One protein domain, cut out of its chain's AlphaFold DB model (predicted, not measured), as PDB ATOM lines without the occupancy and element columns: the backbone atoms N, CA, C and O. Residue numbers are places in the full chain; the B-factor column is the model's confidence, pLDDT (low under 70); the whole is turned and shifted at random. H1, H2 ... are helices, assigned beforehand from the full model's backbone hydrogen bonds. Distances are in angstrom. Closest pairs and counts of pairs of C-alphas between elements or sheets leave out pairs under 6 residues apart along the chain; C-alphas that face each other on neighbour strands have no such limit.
ATOM      1  N   SER A 731      84.119  39.989  48.067       84.31
ATOM      2  CA  SER A 731      84.847  40.558  49.204       84.31
ATOM      3  C   SER A 731      84.256  41.901  49.630       84.31
ATOM      4  O   SER A 731      84.073  42.114  50.826       84.31
ATOM      5  N   GLU A 732      83.856  42.755  48.682       84.69
ATOM      6  CA  GLU A 732      83.133  43.999  48.970       84.69
ATOM      7  C   GLU A 732      81.837  43.715  49.736       84.69
ATOM      8  O   GLU A 732      81.611  44.273  50.813       84.69
ATOM      9  N   PHE A 733      81.033  42.767  49.244       85.19
ATOM     10  CA  PHE A 733      79.808  42.344  49.920       85.19
ATOM     11  C   PHE A 733      80.081  41.796  51.331       85.19
ATOM     12  O   PHE A 733      79.343  42.104  52.268       85.19
ATOM     13  N   GLN A 734      81.146  41.010  51.527       86.69
ATOM     14  CA  GLN A 734      81.518  40.506  52.854       86.69
ATOM     15  C   GLN A 734      81.950  41.627  53.809       86.69
ATOM     16  O   GLN A 734      81.503  41.633  54.957       86.69
ATOM     17  N   VAL A 735      82.747  42.598  53.352       84.56
ATOM     18  CA  VAL A 735      83.211  43.716  54.192       84.56
ATOM     19  C   VAL A 735      82.074  44.684  54.520       84.56
ATOM     20  O   VAL A 735      81.911  45.030  55.688       84.56
ATOM     21  N   LYS A 736      81.202  45.039  53.564       83.56
ATOM     22  CA  LYS A 736      79.993  45.843  53.843       83.56
ATOM     23  C   LYS A 736      79.096  45.174  54.895       83.56
ATOM     24  O   LYS A 736      78.659  45.824  55.844       83.56
ATOM     25  N   ASN A 737      78.888  43.856  54.800       86.12
ATOM     26  CA  ASN A 737      78.151  43.093  55.816       86.12
ATOM     27  C   ASN A 737      78.872  43.025  57.176       86.12
ATOM     28  O   ASN A 737      78.214  43.033  58.218       86.12
ATOM     29  N   LEU A 738      80.205  42.964  57.193       84.81
ATOM     30  CA  LEU A 738      81.012  42.965  58.415       84.81
ATOM     31  C   LEU A 738      80.926  44.311  59.148       84.81
ATOM     32  O   LEU A 738      80.635  44.326  60.341       84.81
ATOM     33  N   LEU A 739      81.072  45.431  58.435       81.06
ATOM     34  CA  LEU A 739      80.942  46.781  59.000       81.06
ATOM     35  C   LEU A 739      79.523  47.026  59.550       81.06
ATOM     36  O   LEU A 739      79.370  47.486  60.682       81.06
ATOM     37  N   LYS A 740      78.481  46.602  58.817       82.19
ATOM     38  CA  LYS A 740      77.083  46.617  59.300       82.19
ATOM     39  C   LYS A 740      76.884  45.787  60.580       82.19
ATOM     40  O   LYS A 740      76.109  46.185  61.448       82.19
ATOM     41  N   ARG A 741      77.590  44.659  60.747       82.62
ATOM     42  CA  ARG A 741      77.559  43.853  61.985       82.62
ATOM     43  C   ARG A 741      78.307  44.519  63.143       82.62
ATOM     44  O   ARG A 741      77.765  44.559  64.244       82.62
ATOM     45  N   LEU A 742      79.503  45.063  62.902       78.75
ATOM     46  CA  LEU A 742      80.299  45.766  63.920       78.75
ATOM     47  C   LEU A 742      79.540  46.974  64.482       78.75
ATOM     48  O   LEU A 742      79.432  47.123  65.698       78.75
ATOM     49  N   LYS A 743      78.899  47.764  63.614       76.56
ATOM     50  CA  LYS A 743      78.045  48.884  64.024       76.56
ATOM     51  C   LYS A 743      76.856  48.446  64.894       76.56
ATOM     52  O   LYS A 743      76.573  49.076  65.912       76.56
ATOM     53  N   LYS A 744      76.181  47.341  64.546       78.56
ATOM     54  CA  LYS A 744      75.081  46.779  65.361       78.56
ATOM     55  C   LYS A 744      75.574  46.255  66.715       78.56
ATOM     56  O   LYS A 744      74.852  46.375  67.703       78.56
ATOM     57  N   ALA A 745      76.808  45.755  66.790       76.12
ATOM     58  CA  ALA A 745      77.445  45.392  68.054       76.12
ATOM     59  C   ALA A 745      77.779  46.625  68.922       76.12
ATOM     60  O   ALA A 745      77.468  46.611  70.112       76.12
ATOM     61  N   GLU A 746      78.317  47.713  68.351       71.44
ATOM     62  CA  GLU A 746      78.540  48.964  69.098       71.44
ATOM     63  C   GLU A 746      77.233  49.549  69.651       71.44
ATOM     64  O   GLU A 746      77.171  49.893  70.833       71.44
ATOM     65  N   LEU A 747      76.170  49.610  68.839       68.69
ATOM     66  CA  LEU A 747      74.848  50.081  69.275       68.69
ATOM     67  C   LEU A 747      74.292  49.237  70.437       68.69
ATOM     68  O   LEU A 747      73.799  49.794  71.413       68.69
ATOM     69  N   SER A 748      74.447  47.910  70.373       65.25
ATOM     70  CA  SER A 748      74.035  46.971  71.430       65.25
ATOM     71  C   SER A 748      74.901  47.053  72.701       65.25
ATOM     72  O   SER A 748      74.431  46.775  73.803       65.25
ATOM     73  N   SER A 749      76.168  47.469  72.586       62.78
ATOM     74  CA  SER A 749      77.029  47.706  73.756       62.78
ATOM     75  C   SER A 749      76.671  49.005  74.491       62.78
ATOM     76  O   SER A 749      76.603  49.013  75.721       62.78
ATOM     77  N   LYS A 750      76.338  50.071  73.746       59.53
ATOM     78  CA  LYS A 750      75.908  51.372  74.294       59.53
ATOM     79  C   LYS A 750      74.574  51.310  75.048       59.53
ATOM     80  O   LYS A 750      74.342  52.145  75.910       59.53
ATOM     81  N   THR A 751      73.707  50.339  74.751       54.12
ATOM     82  CA  THR A 751      72.438  50.135  75.477       54.12
ATOM     83  C   THR A 751      72.555  49.216  76.696       54.12
ATOM     84  O   THR A 751      71.577  49.063  77.424       54.12
ATOM     85  N   ARG A 752      73.724  48.606  76.943       52.19
ATOM     86  CA  ARG A 752      73.965  47.718  78.097       52.19
ATOM     87  C   ARG A 752      74.825  48.343  79.189       52.19
ATOM     88  O   ARG A 752      74.566  48.094  80.361       52.19
ATOM     89  N   ASN A 753      75.812  49.156  78.817       48.12
ATOM     90  CA  ASN A 753      76.697  49.826  79.767       48.12
ATOM     91  C   ASN A 753      76.407  51.332  79.767       48.12
ATOM     92  O   ASN A 753      76.401  51.957  78.708       48.12
ATOM     93  N   GLY A 754      76.192  51.905  80.956       42.09
ATOM     94  CA  GLY A 754      75.958  53.340  81.133       42.09
ATOM     95  C   GLY A 754      77.095  54.216  80.590       42.09
ATOM     96  O   GLY A 754      78.219  53.756  80.381       42.09
ATOM     97  N   SER A 755      76.784  55.491  80.351       45.62
ATOM     98  CA  SER A 755      77.662  56.490  79.724       45.62
ATOM     99  C   SER A 755      79.099  56.484  80.268       45.62
ATOM    100  O   SER A 755      79.320  56.830  81.426       45.62
ATOM    101  N   GLY A 756      80.078  56.157  79.415       45.25
ATOM    102  CA  GLY A 756      81.501  56.230  79.780       45.25
ATOM    103  C   GLY A 756      82.486  55.650  78.759       45.25
ATOM    104  O   GLY A 756      83.602  56.148  78.644       45.25
ATOM    105  N   HIS A 757      82.101  54.636  77.976       43.62
ATOM    106  CA  HIS A 757      83.005  54.061  76.972       43.62
ATOM    107  C   HIS A 757      83.090  54.904  75.691       43.62
ATOM    108  O   HIS A 757      82.093  55.119  74.999       43.62
ATOM    109  N   TYR A 758      84.319  55.296  75.339       48.72
ATOM    110  CA  TYR A 758      84.677  55.751  73.994       48.72
ATOM    111  C   TYR A 758      84.273  54.695  72.951       48.72
ATOM    112  O   TYR A 758      84.383  53.493  73.198       48.72
ATOM    113  N   SER A 759      83.804  55.142  71.779       54.81
ATOM    114  CA  SER A 759      83.525  54.245  70.650       54.81
ATOM    115  C   SER A 759      84.813  53.552  70.228       54.81
ATOM    116  O   SER A 759      85.836  54.206  70.032       54.81
ATOM    117  N   ARG A 760      84.746  52.227  70.091       59.22
ATOM    118  CA  ARG A 760      85.882  51.414  69.658       59.22
ATOM    119  C   ARG A 760      86.210  51.685  68.191       59.22
ATOM    120  O   ARG A 760      87.369  51.706  67.803       59.22
ATOM    121  N   PHE A 761      85.179  51.954  67.396       64.94
ATOM    122  CA  PHE A 761      85.294  52.288  65.985       64.94
ATOM    123  C   PHE A 761      84.916  53.756  65.761       64.94
ATOM    124  O   PHE A 761      83.818  54.073  65.300       64.94
ATOM    125  N   ALA A 762      85.840  54.668  66.078       59.25
ATOM    126  CA  ALA A 762      85.634  56.119  65.960       59.25
ATOM    127  C   ALA A 762      85.178  56.578  64.553       59.25
ATOM    128  O   ALA A 762      84.482  57.584  64.431       59.25
ATOM    129  N   TYR A 763      85.516  55.815  63.506       64.12
ATOM    130  CA  TYR A 763      85.068  56.030  62.126       64.12
ATOM    131  C   TYR A 763      83.653  55.486  61.827       64.12
ATOM    132  O   TYR A 763      82.954  56.038  60.980       64.12
ATOM    133  N   LEU A 764      83.182  54.440  62.524       61.69
ATOM    134  CA  LEU A 764      81.827  53.883  62.334       61.69
ATOM    135  C   LEU A 764      80.750  54.639  63.114       61.69
ATOM    136  O   LEU A 764      79.593  54.664  62.692       61.69
ATOM    137  N   SER A 765      81.111  55.270  64.230       59.25
ATOM    138  CA  SER A 765      80.160  55.988  65.085       59.25
ATOM    139  C   SER A 765      79.634  57.304  64.494       59.25
ATOM    140  O   SER A 765      78.708  57.877  65.067       59.25
ATOM    141  N   GLN A 766      80.151  57.743  63.338       58.00
ATOM    142  CA  GLN A 766      79.725  58.958  62.625       58.00
ATOM    143  C   GLN A 766      78.889  58.701  61.350       58.00
ATOM    144  O   GLN A 766      78.377  59.651  60.767       58.00
ATOM    145  N   MET A 767      78.733  57.447  60.897       60.84
ATOM    146  CA  MET A 767      78.093  57.115  59.607       60.84
ATOM    147  C   MET A 767      76.740  56.402  59.765       60.84
ATOM    148  O   MET A 767      76.563  55.581  60.668       60.84
ATOM    149  N   THR A 768      75.775  56.641  58.865       62.25
ATOM    150  CA  THR A 768      74.497  55.891  58.788       62.25
ATOM    151  C   THR A 768      74.692  54.477  58.202       62.25
ATOM    152  O   THR A 768      75.814  54.076  57.906       62.25
ATOM    153  N   GLU A 769      73.646  53.638  58.112       62.28
ATOM    154  CA  GLU A 769      73.779  52.351  57.383       62.28
ATOM    155  C   GLU A 769      73.776  52.538  55.858       62.28
ATOM    156  O   GLU A 769      74.378  51.728  55.157       62.28
ATOM    157  N   GLU A 770      73.194  53.633  55.361       60.66
ATOM    158  CA  GLU A 770      73.188  54.012  53.942       60.66
ATOM    159  C   GLU A 770      74.538  54.600  53.502       60.66
ATOM    160  O   GLU A 770      75.008  54.329  52.399       60.66
ATOM    161  N   ASP A 771      75.235  55.317  54.391       63.72
ATOM    162  CA  ASP A 771      76.637  55.710  54.177       63.72
ATOM    163  C   ASP A 771      77.561  54.481  54.072       63.72
ATOM    164  O   ASP A 771      78.524  54.493  53.309       63.72
ATOM    165  N   ILE A 772      77.239  53.386  54.772       66.31
ATOM    166  CA  ILE A 772      77.962  52.102  54.682       66.31
ATOM    167  C   ILE A 772      77.550  51.299  53.423       66.31
ATOM    168  O   ILE A 772      78.226  50.344  53.040       66.31
ATOM    169  N   GLU A 773      76.493  51.704  52.715       65.31
ATOM    170  CA  GLU A 773      76.203  51.228  51.357       65.31
ATOM    171  C   GLU A 773      76.987  52.043  50.309       65.31
ATOM    172  O   GLU A 773      77.651  51.469  49.442       65.31
ATOM    173  N   ASN A 774      76.942  53.377  50.430       64.12
ATOM    174  CA  ASN A 774      77.227  54.321  49.341       64.12
ATOM    175  C   ASN A 774      78.525  55.141  49.489       64.12
ATOM    176  O   ASN A 774      79.025  55.662  48.495       64.12
ATOM    177  N   LYS A 775      79.079  55.291  50.701       65.69
ATOM    178  CA  LYS A 775      80.226  56.176  51.009       65.69
ATOM    179  C   LYS A 775      81.414  55.458  51.665       65.69
ATOM    180  O   LYS A 775      82.317  56.115  52.175       65.69
ATOM    181  N   VAL A 776      81.467  54.123  51.627       67.06
ATOM    182  CA  VAL A 776      82.553  53.328  52.251       67.06
ATOM    183  C   VAL A 776      83.945  53.728  51.741       67.06
ATOM    184  O   VAL A 776      84.908  53.730  52.499       67.06
ATOM    185  N   HIS A 777      84.038  54.154  50.477       62.81
ATOM    186  CA  HIS A 777      85.261  54.667  49.848       62.81
ATOM    187  C   HIS A 777      85.763  56.010  50.421       62.81
ATOM    188  O   HIS A 777      86.823  56.476  50.017       62.81
ATOM    189  N   ASN A 778      85.049  56.618  51.374       68.69
ATOM    190  CA  ASN A 778      85.514  57.789  52.124       68.69
ATOM    191  C   ASN A 778      86.218  57.405  53.443       68.69
ATOM    192  O   ASN A 778      86.792  58.272  54.096       68.69
ATOM    193  N   ILE A 779      86.169  56.130  53.853       75.00
ATOM    194  CA  ILE A 779      86.852  55.618  55.050       75.00
ATOM    195  C   ILE A 779      88.309  55.308  54.673       75.00
ATOM    196  O   ILE A 779      88.565  54.518  53.756       75.00
ATOM    197  N   LEU A 780      89.275  55.920  55.364       76.50
ATOM    198  CA  LEU A 780      90.701  55.802  55.037       76.50
ATOM    199  C   LEU A 780      91.196  54.360  55.218       76.50
ATOM    200  O   LEU A 780      91.834  53.801  54.327       76.50
ATOM    201  N   GLU A 781      90.807  53.736  56.324       75.50
ATOM    202  CA  GLU A 781      91.113  52.360  56.715       75.50
ATOM    203  C   GLU A 781      90.566  51.348  55.694       75.50
ATOM    204  O   GLU A 781      91.208  50.341  55.388       75.50
ATOM    205  N   PHE A 782      89.399  51.638  55.104       78.31
ATOM    206  CA  PHE A 782      88.834  50.847  54.010       78.31
ATOM    207  C   PHE A 782      89.623  51.047  52.712       78.31
ATOM    208  O   PHE A 782      89.926  50.073  52.029       78.31
ATOM    209  N   CYS A 783      90.022  52.280  52.386       80.75
ATOM    210  CA  CYS A 783      90.852  52.558  51.211       80.75
ATOM    211  C   CYS A 783      92.234  51.894  51.289       80.75
ATOM    212  O   CYS A 783      92.726  51.396  50.279       80.75
ATOM    213  N   GLU A 784      92.866  51.867  52.463       83.38
ATOM    214  CA  GLU A 784      94.117  51.130  52.686       83.38
ATOM    215  C   GLU A 784      93.917  49.617  52.566       83.38
ATOM    216  O   GLU A 784      94.724  48.932  51.936       83.38
ATOM    217  N   TYR A 785      92.817  49.096  53.111       86.19
ATOM    218  CA  TYR A 785      92.454  47.690  52.982       86.19
ATOM    219  C   TYR A 785      92.215  47.265  51.523       86.19
ATOM    220  O   TYR A 785      92.787  46.260  51.095       86.19
ATOM    221  N   VAL A 786      91.464  48.049  50.740       85.50
ATOM    222  CA  VAL A 786      91.235  47.791  49.306       85.50
ATOM    223  C   VAL A 786      92.554  47.827  48.534       85.50
ATOM    224  O   VAL A 786      92.871  46.859  47.850       85.50
ATOM    225  N   LYS A 787      93.387  48.864  48.716       85.94
ATOM    226  CA  LYS A 787      94.711  48.960  48.065       85.94
ATOM    227  C   LYS A 787      95.604  47.754  48.377       85.94
ATOM    228  O   LYS A 787      96.208  47.192  47.466       85.94
ATOM    229  N   ALA A 788      95.672  47.341  49.644       86.12
ATOM    230  CA  ALA A 788      96.490  46.206  50.068       86.12
ATOM    231  C   ALA A 788      95.971  44.865  49.517       86.12
ATOM    232  O   ALA A 788      96.768  43.989  49.182       86.12
ATOM    233  N   TRP A 789      94.650  44.695  49.402       86.00
ATOM    234  CA  TRP A 789      94.049  43.504  48.798       86.00
ATOM    235  C   TRP A 789      94.221  43.472  47.279       86.00
ATOM    236  O   TRP A 789      94.572  42.426  46.740       86.00
ATOM    237  N   ASP A 790      94.049  44.604  46.594       85.44
ATOM    238  CA  ASP A 790      94.246  44.703  45.149       85.44
ATOM    239  C   ASP A 790      95.710  44.433  44.767       85.44
ATOM    240  O   ASP A 790      95.947  43.724  43.791       85.44
ATOM    241  N   GLN A 791      96.687  44.900  45.554       84.75
ATOM    242  CA  GLN A 791      98.101  44.510  45.409       84.75
ATOM    243  C   GLN A 791      98.293  42.999  45.624       84.75
ATOM    244  O   GLN A 791      98.790  42.298  44.743       84.75
ATOM    245  N   TYR A 792      97.816  42.472  46.758       85.62
ATOM    246  CA  TYR A 792      97.904  41.049  47.113       85.62
ATOM    247  C   TYR A 792      97.213  40.110  46.098       85.62
ATOM    248  O   TYR A 792      97.592  38.947  45.986       85.62
ATOM    249  N   ARG A 793      96.211  40.591  45.347       85.06
ATOM    250  CA  ARG A 793      95.463  39.805  44.348       85.06
ATOM    251  C   ARG A 793      95.895  39.986  42.897       85.06
ATOM    252  O   ARG A 793      95.598  39.095  42.104       85.06
ATOM    253  N   ASN A 794      96.536  41.097  42.535       84.88
ATOM    254  CA  ASN A 794      96.906  41.394  41.144       84.88
ATOM    255  C   ASN A 794      98.400  41.222  40.832       84.88
ATOM    256  O   ASN A 794      98.772  41.227  39.657       84.88
ATOM    257  N   GLU A 795      99.259  41.075  41.841       81.62
ATOM    258  CA  GLU A 795     100.666  40.715  41.637       81.62
ATOM    259  C   GLU A 795     100.826  39.208  41.368       81.62
ATOM    260  O   GLU A 795     100.138  38.374  41.951       81.62
ATOM    261  N   GLU A 796     101.740  38.842  40.463       68.25
ATOM    262  CA  GLU A 796     101.902  37.451  39.995       68.25
ATOM    263  C   GLU A 796     102.512  36.503  41.038       68.25
ATOM    264  O   GLU A 796     102.447  35.283  40.891       68.25
ATOM    265  N   ILE A 797     103.158  37.066  42.059       78.69
ATOM    266  CA  ILE A 797     103.892  36.346  43.095       78.69
ATOM    267  C   ILE A 797     103.359  36.818  44.443       78.69
ATOM    268  O   ILE A 797     103.382  38.012  44.742       78.69
ATOM    269  N   GLU A 798     102.921  35.878  45.281       78.50
ATOM    270  CA  GLU A 798     102.455  36.176  46.635       78.50
ATOM    271  C   GLU A 798     103.636  36.607  47.525       78.50
ATOM    272  O   GLU A 798     104.304  35.794  48.168       78.50
ATOM    273  N   SER A 799     103.927  37.908  47.537       85.00
ATOM    274  CA  SER A 799     104.958  38.479  48.402       85.00
ATOM    275  C   SER A 799     104.545  38.392  49.872       85.00
ATOM    276  O   SER A 799     103.465  38.842  50.267       85.00
ATOM    277  N   LEU A 800     105.457  37.897  50.716       84.88
ATOM    278  CA  LEU A 800     105.309  37.908  52.175       84.88
ATOM    279  C   LEU A 800     105.105  39.332  52.724       84.88
ATOM    280  O   LEU A 800     104.485  39.506  53.772       84.88
ATOM    281  N   GLU A 801     105.606  40.354  52.030       84.88
ATOM    282  CA  GLU A 801     105.392  41.753  52.399       84.88
ATOM    283  C   GLU A 801     103.961  42.215  52.087       84.88
ATOM    284  O   GLU A 801     103.327  42.834  52.942       84.88
ATOM    285  N   ASN A 802     103.394  41.806  50.949       85.56
ATOM    286  CA  ASN A 802     101.997  42.090  50.599       85.56
ATOM    287  C   ASN A 802     101.044  41.369  51.561       85.56
ATOM    288  O   ASN A 802     100.116  41.983  52.086       85.56
ATOM    289  N   ALA A 803     101.328  40.102  51.885       85.00
ATOM    290  CA  ALA A 803     100.591  39.340  52.894       85.00
ATOM    291  C   ALA A 803     100.642  40.015  54.281       85.00
ATOM    292  O   ALA A 803      99.626  40.110  54.973       85.00
ATOM    293  N   LYS A 804     101.807  40.552  54.679       86.56
ATOM    294  CA  LYS A 804     101.955  41.346  55.910       86.56
ATOM    295  C   LYS A 804     101.193  42.669  55.849       86.56
ATOM    296  O   LYS A 804     100.584  43.035  56.847       86.56
ATOM    297  N   ASN A 805     101.207  43.379  54.723       86.88
ATOM    298  CA  ASN A 805     100.538  44.673  54.575       86.88
ATOM    299  C   ASN A 805      99.009  44.528  54.545       86.88
ATOM    300  O   ASN A 805      98.324  45.238  55.279       86.88
ATOM    301  N   PHE A 806      98.478  43.519  53.849       87.56
ATOM    302  CA  PHE A 806      97.079  43.104  53.977       87.56
ATOM    303  C   PHE A 806      96.739  42.681  55.420       87.56
ATOM    304  O   PHE A 806      95.740  43.111  55.996       87.56
ATOM    305  N   GLY A 807      97.623  41.922  56.074       85.69
ATOM    306  CA  GLY A 807      97.493  41.562  57.489       85.69
ATOM    307  C   GLY A 807      97.583  42.738  58.479       85.69
ATOM    308  O   GLY A 807      97.192  42.573  59.638       85.69
ATOM    309  N   LYS A 808      98.080  43.914  58.070       86.50
ATOM    310  CA  LYS A 808      98.010  45.168  58.847       86.50
ATOM    311  C   LYS A 808      96.676  45.874  58.608       86.50
ATOM    312  O   LYS A 808      95.996  46.210  59.576       86.50
ATOM    313  N   SER A 809      96.269  46.058  57.351       86.69
ATOM    314  CA  SER A 809      95.026  46.772  57.025       86.69
ATOM    315  C   SER A 809      93.784  46.041  57.548       86.69
ATOM    316  O   SER A 809      92.901  46.681  58.110       86.69
ATOM    317  N   VAL A 810      93.764  44.701  57.523       86.88
ATOM    318  CA  VAL A 810      92.724  43.883  58.184       86.88
ATOM    319  C   VAL A 810      92.658  44.123  59.698       86.88
ATOM    320  O   VAL A 810      91.565  44.160  60.253       86.88
ATOM    321  N   ARG A 811      93.799  44.287  60.385       83.56
ATOM    322  CA  ARG A 811      93.816  44.576  61.833       83.56
ATOM    323  C   ARG A 811      93.333  45.994  62.132       83.56
ATOM    324  O   ARG A 811      92.570  46.170  63.072       83.56
ATOM    325  N   THR A 812      93.722  46.958  61.301       83.00
ATOM    326  CA  THR A 812      93.281  48.361  61.390       83.00
ATOM    327  C   THR A 812      91.762  48.460  61.216       83.00
ATOM    328  O   THR A 812      91.076  49.000  62.075       83.00
ATOM    329  N   LEU A 813      91.214  47.808  60.184       81.50
ATOM    330  CA  LEU A 813      89.775  47.748  59.885       81.50
ATOM    331  C   LEU A 813      88.933  47.022  60.961       81.50
ATOM    332  O   LEU A 813      87.704  47.124  60.952       81.50
ATOM    333  N   LEU A 814      89.577  46.277  61.866       81.56
ATOM    334  CA  LEU A 814      88.954  45.505  62.948       81.56
ATOM    335  C   LEU A 814      89.272  46.032  64.359       81.56
ATOM    336  O   LEU A 814      88.846  45.401  65.326       81.56
TER     337      LEU A 814
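What this domain is: This is residues 731 to 814 of the 821 residues of the protein "28S ribosomal protein S35, mitochondrial" of Trichinella pseudospiralis (UniProt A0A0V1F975). Picture a loose rod in two parts: one is the long helix H1 with the small helix H2 on a part of it, joined to it by a long loop, residues 751 to 770, that folds back after Lys 750, and the other is a helical hairpin of H3 and H4. Residues 751 to 756 of the loop stick out at one end of the rod, and the turn of the hairpin makes the other end. The printed part has 84 residues, with four named helices in the order H1, H2, H3, H4 and no named strand; its class is all helix, with 52 residues in the named elements. The whole is loose, with a radius of gyration of the C-alphas of 14.9 A, and spans 50 by 24 by 18 A.

Where its parts are: Find C-alpha 731 at (84.847, 40.558, 49.204), where H1, residues 731 to 750, begins; it is 28.7 A from first to last C-alpha and reaches C-alpha 750 at (75.908, 51.372, 74.294). Go on along residues 751 to 770, which hold no named element, to H2, residues 771 to 774, 5.1 A long. Next look for H3, residues 780 to 794, 21.0 A long, which begins at C-alpha 780 at (90.701, 55.802, 55.037). H4, residues 800 to 812, is 18.4 A long and ends at C-alpha 812 at (93.281, 48.361, 61.390).

How they stand to each other: Begin with H1, the longest helix, and look at its residues 736 to 740: with these alone it touches H2, and the closest C-alphas, those of Lys 736 and Ile 772, are 6.6 A apart. H1 is apart from H3 and from H4. H2 is apart from H3, which follows it, and from H4. Then compare H3 with H4: they touch, with the C-alphas of Tyr 785 and Ser 809 the closest at 4.9 A. Their lines stand at a shallow tilt of 26 degrees and they run opposite ways, a helical hairpin. In the backbones of H1 and H3 every O i to N i+4 pair is within hydrogen-bond range, in H4 8 of 9 are, and H2 is too short for such a pair.

The domain as a whole: The two C-alphas farthest apart are those of Gly 754 and Glu 796, at 51.2 A, while Ser 731 and Leu 814, first and last printed, have C-alphas 15.2 A apart. The printed part has no cut. The link from H1 to H2 is long, with 20 residues, and residues 751 to 756 in it stand free; the links from H2 to H3 and from H3 to H4 are tight. Look at the B-factor column for the model's confidence: the mean pLDDT of the printed part is 73.7, and residues 747 to 778 and residue 796 are under 70.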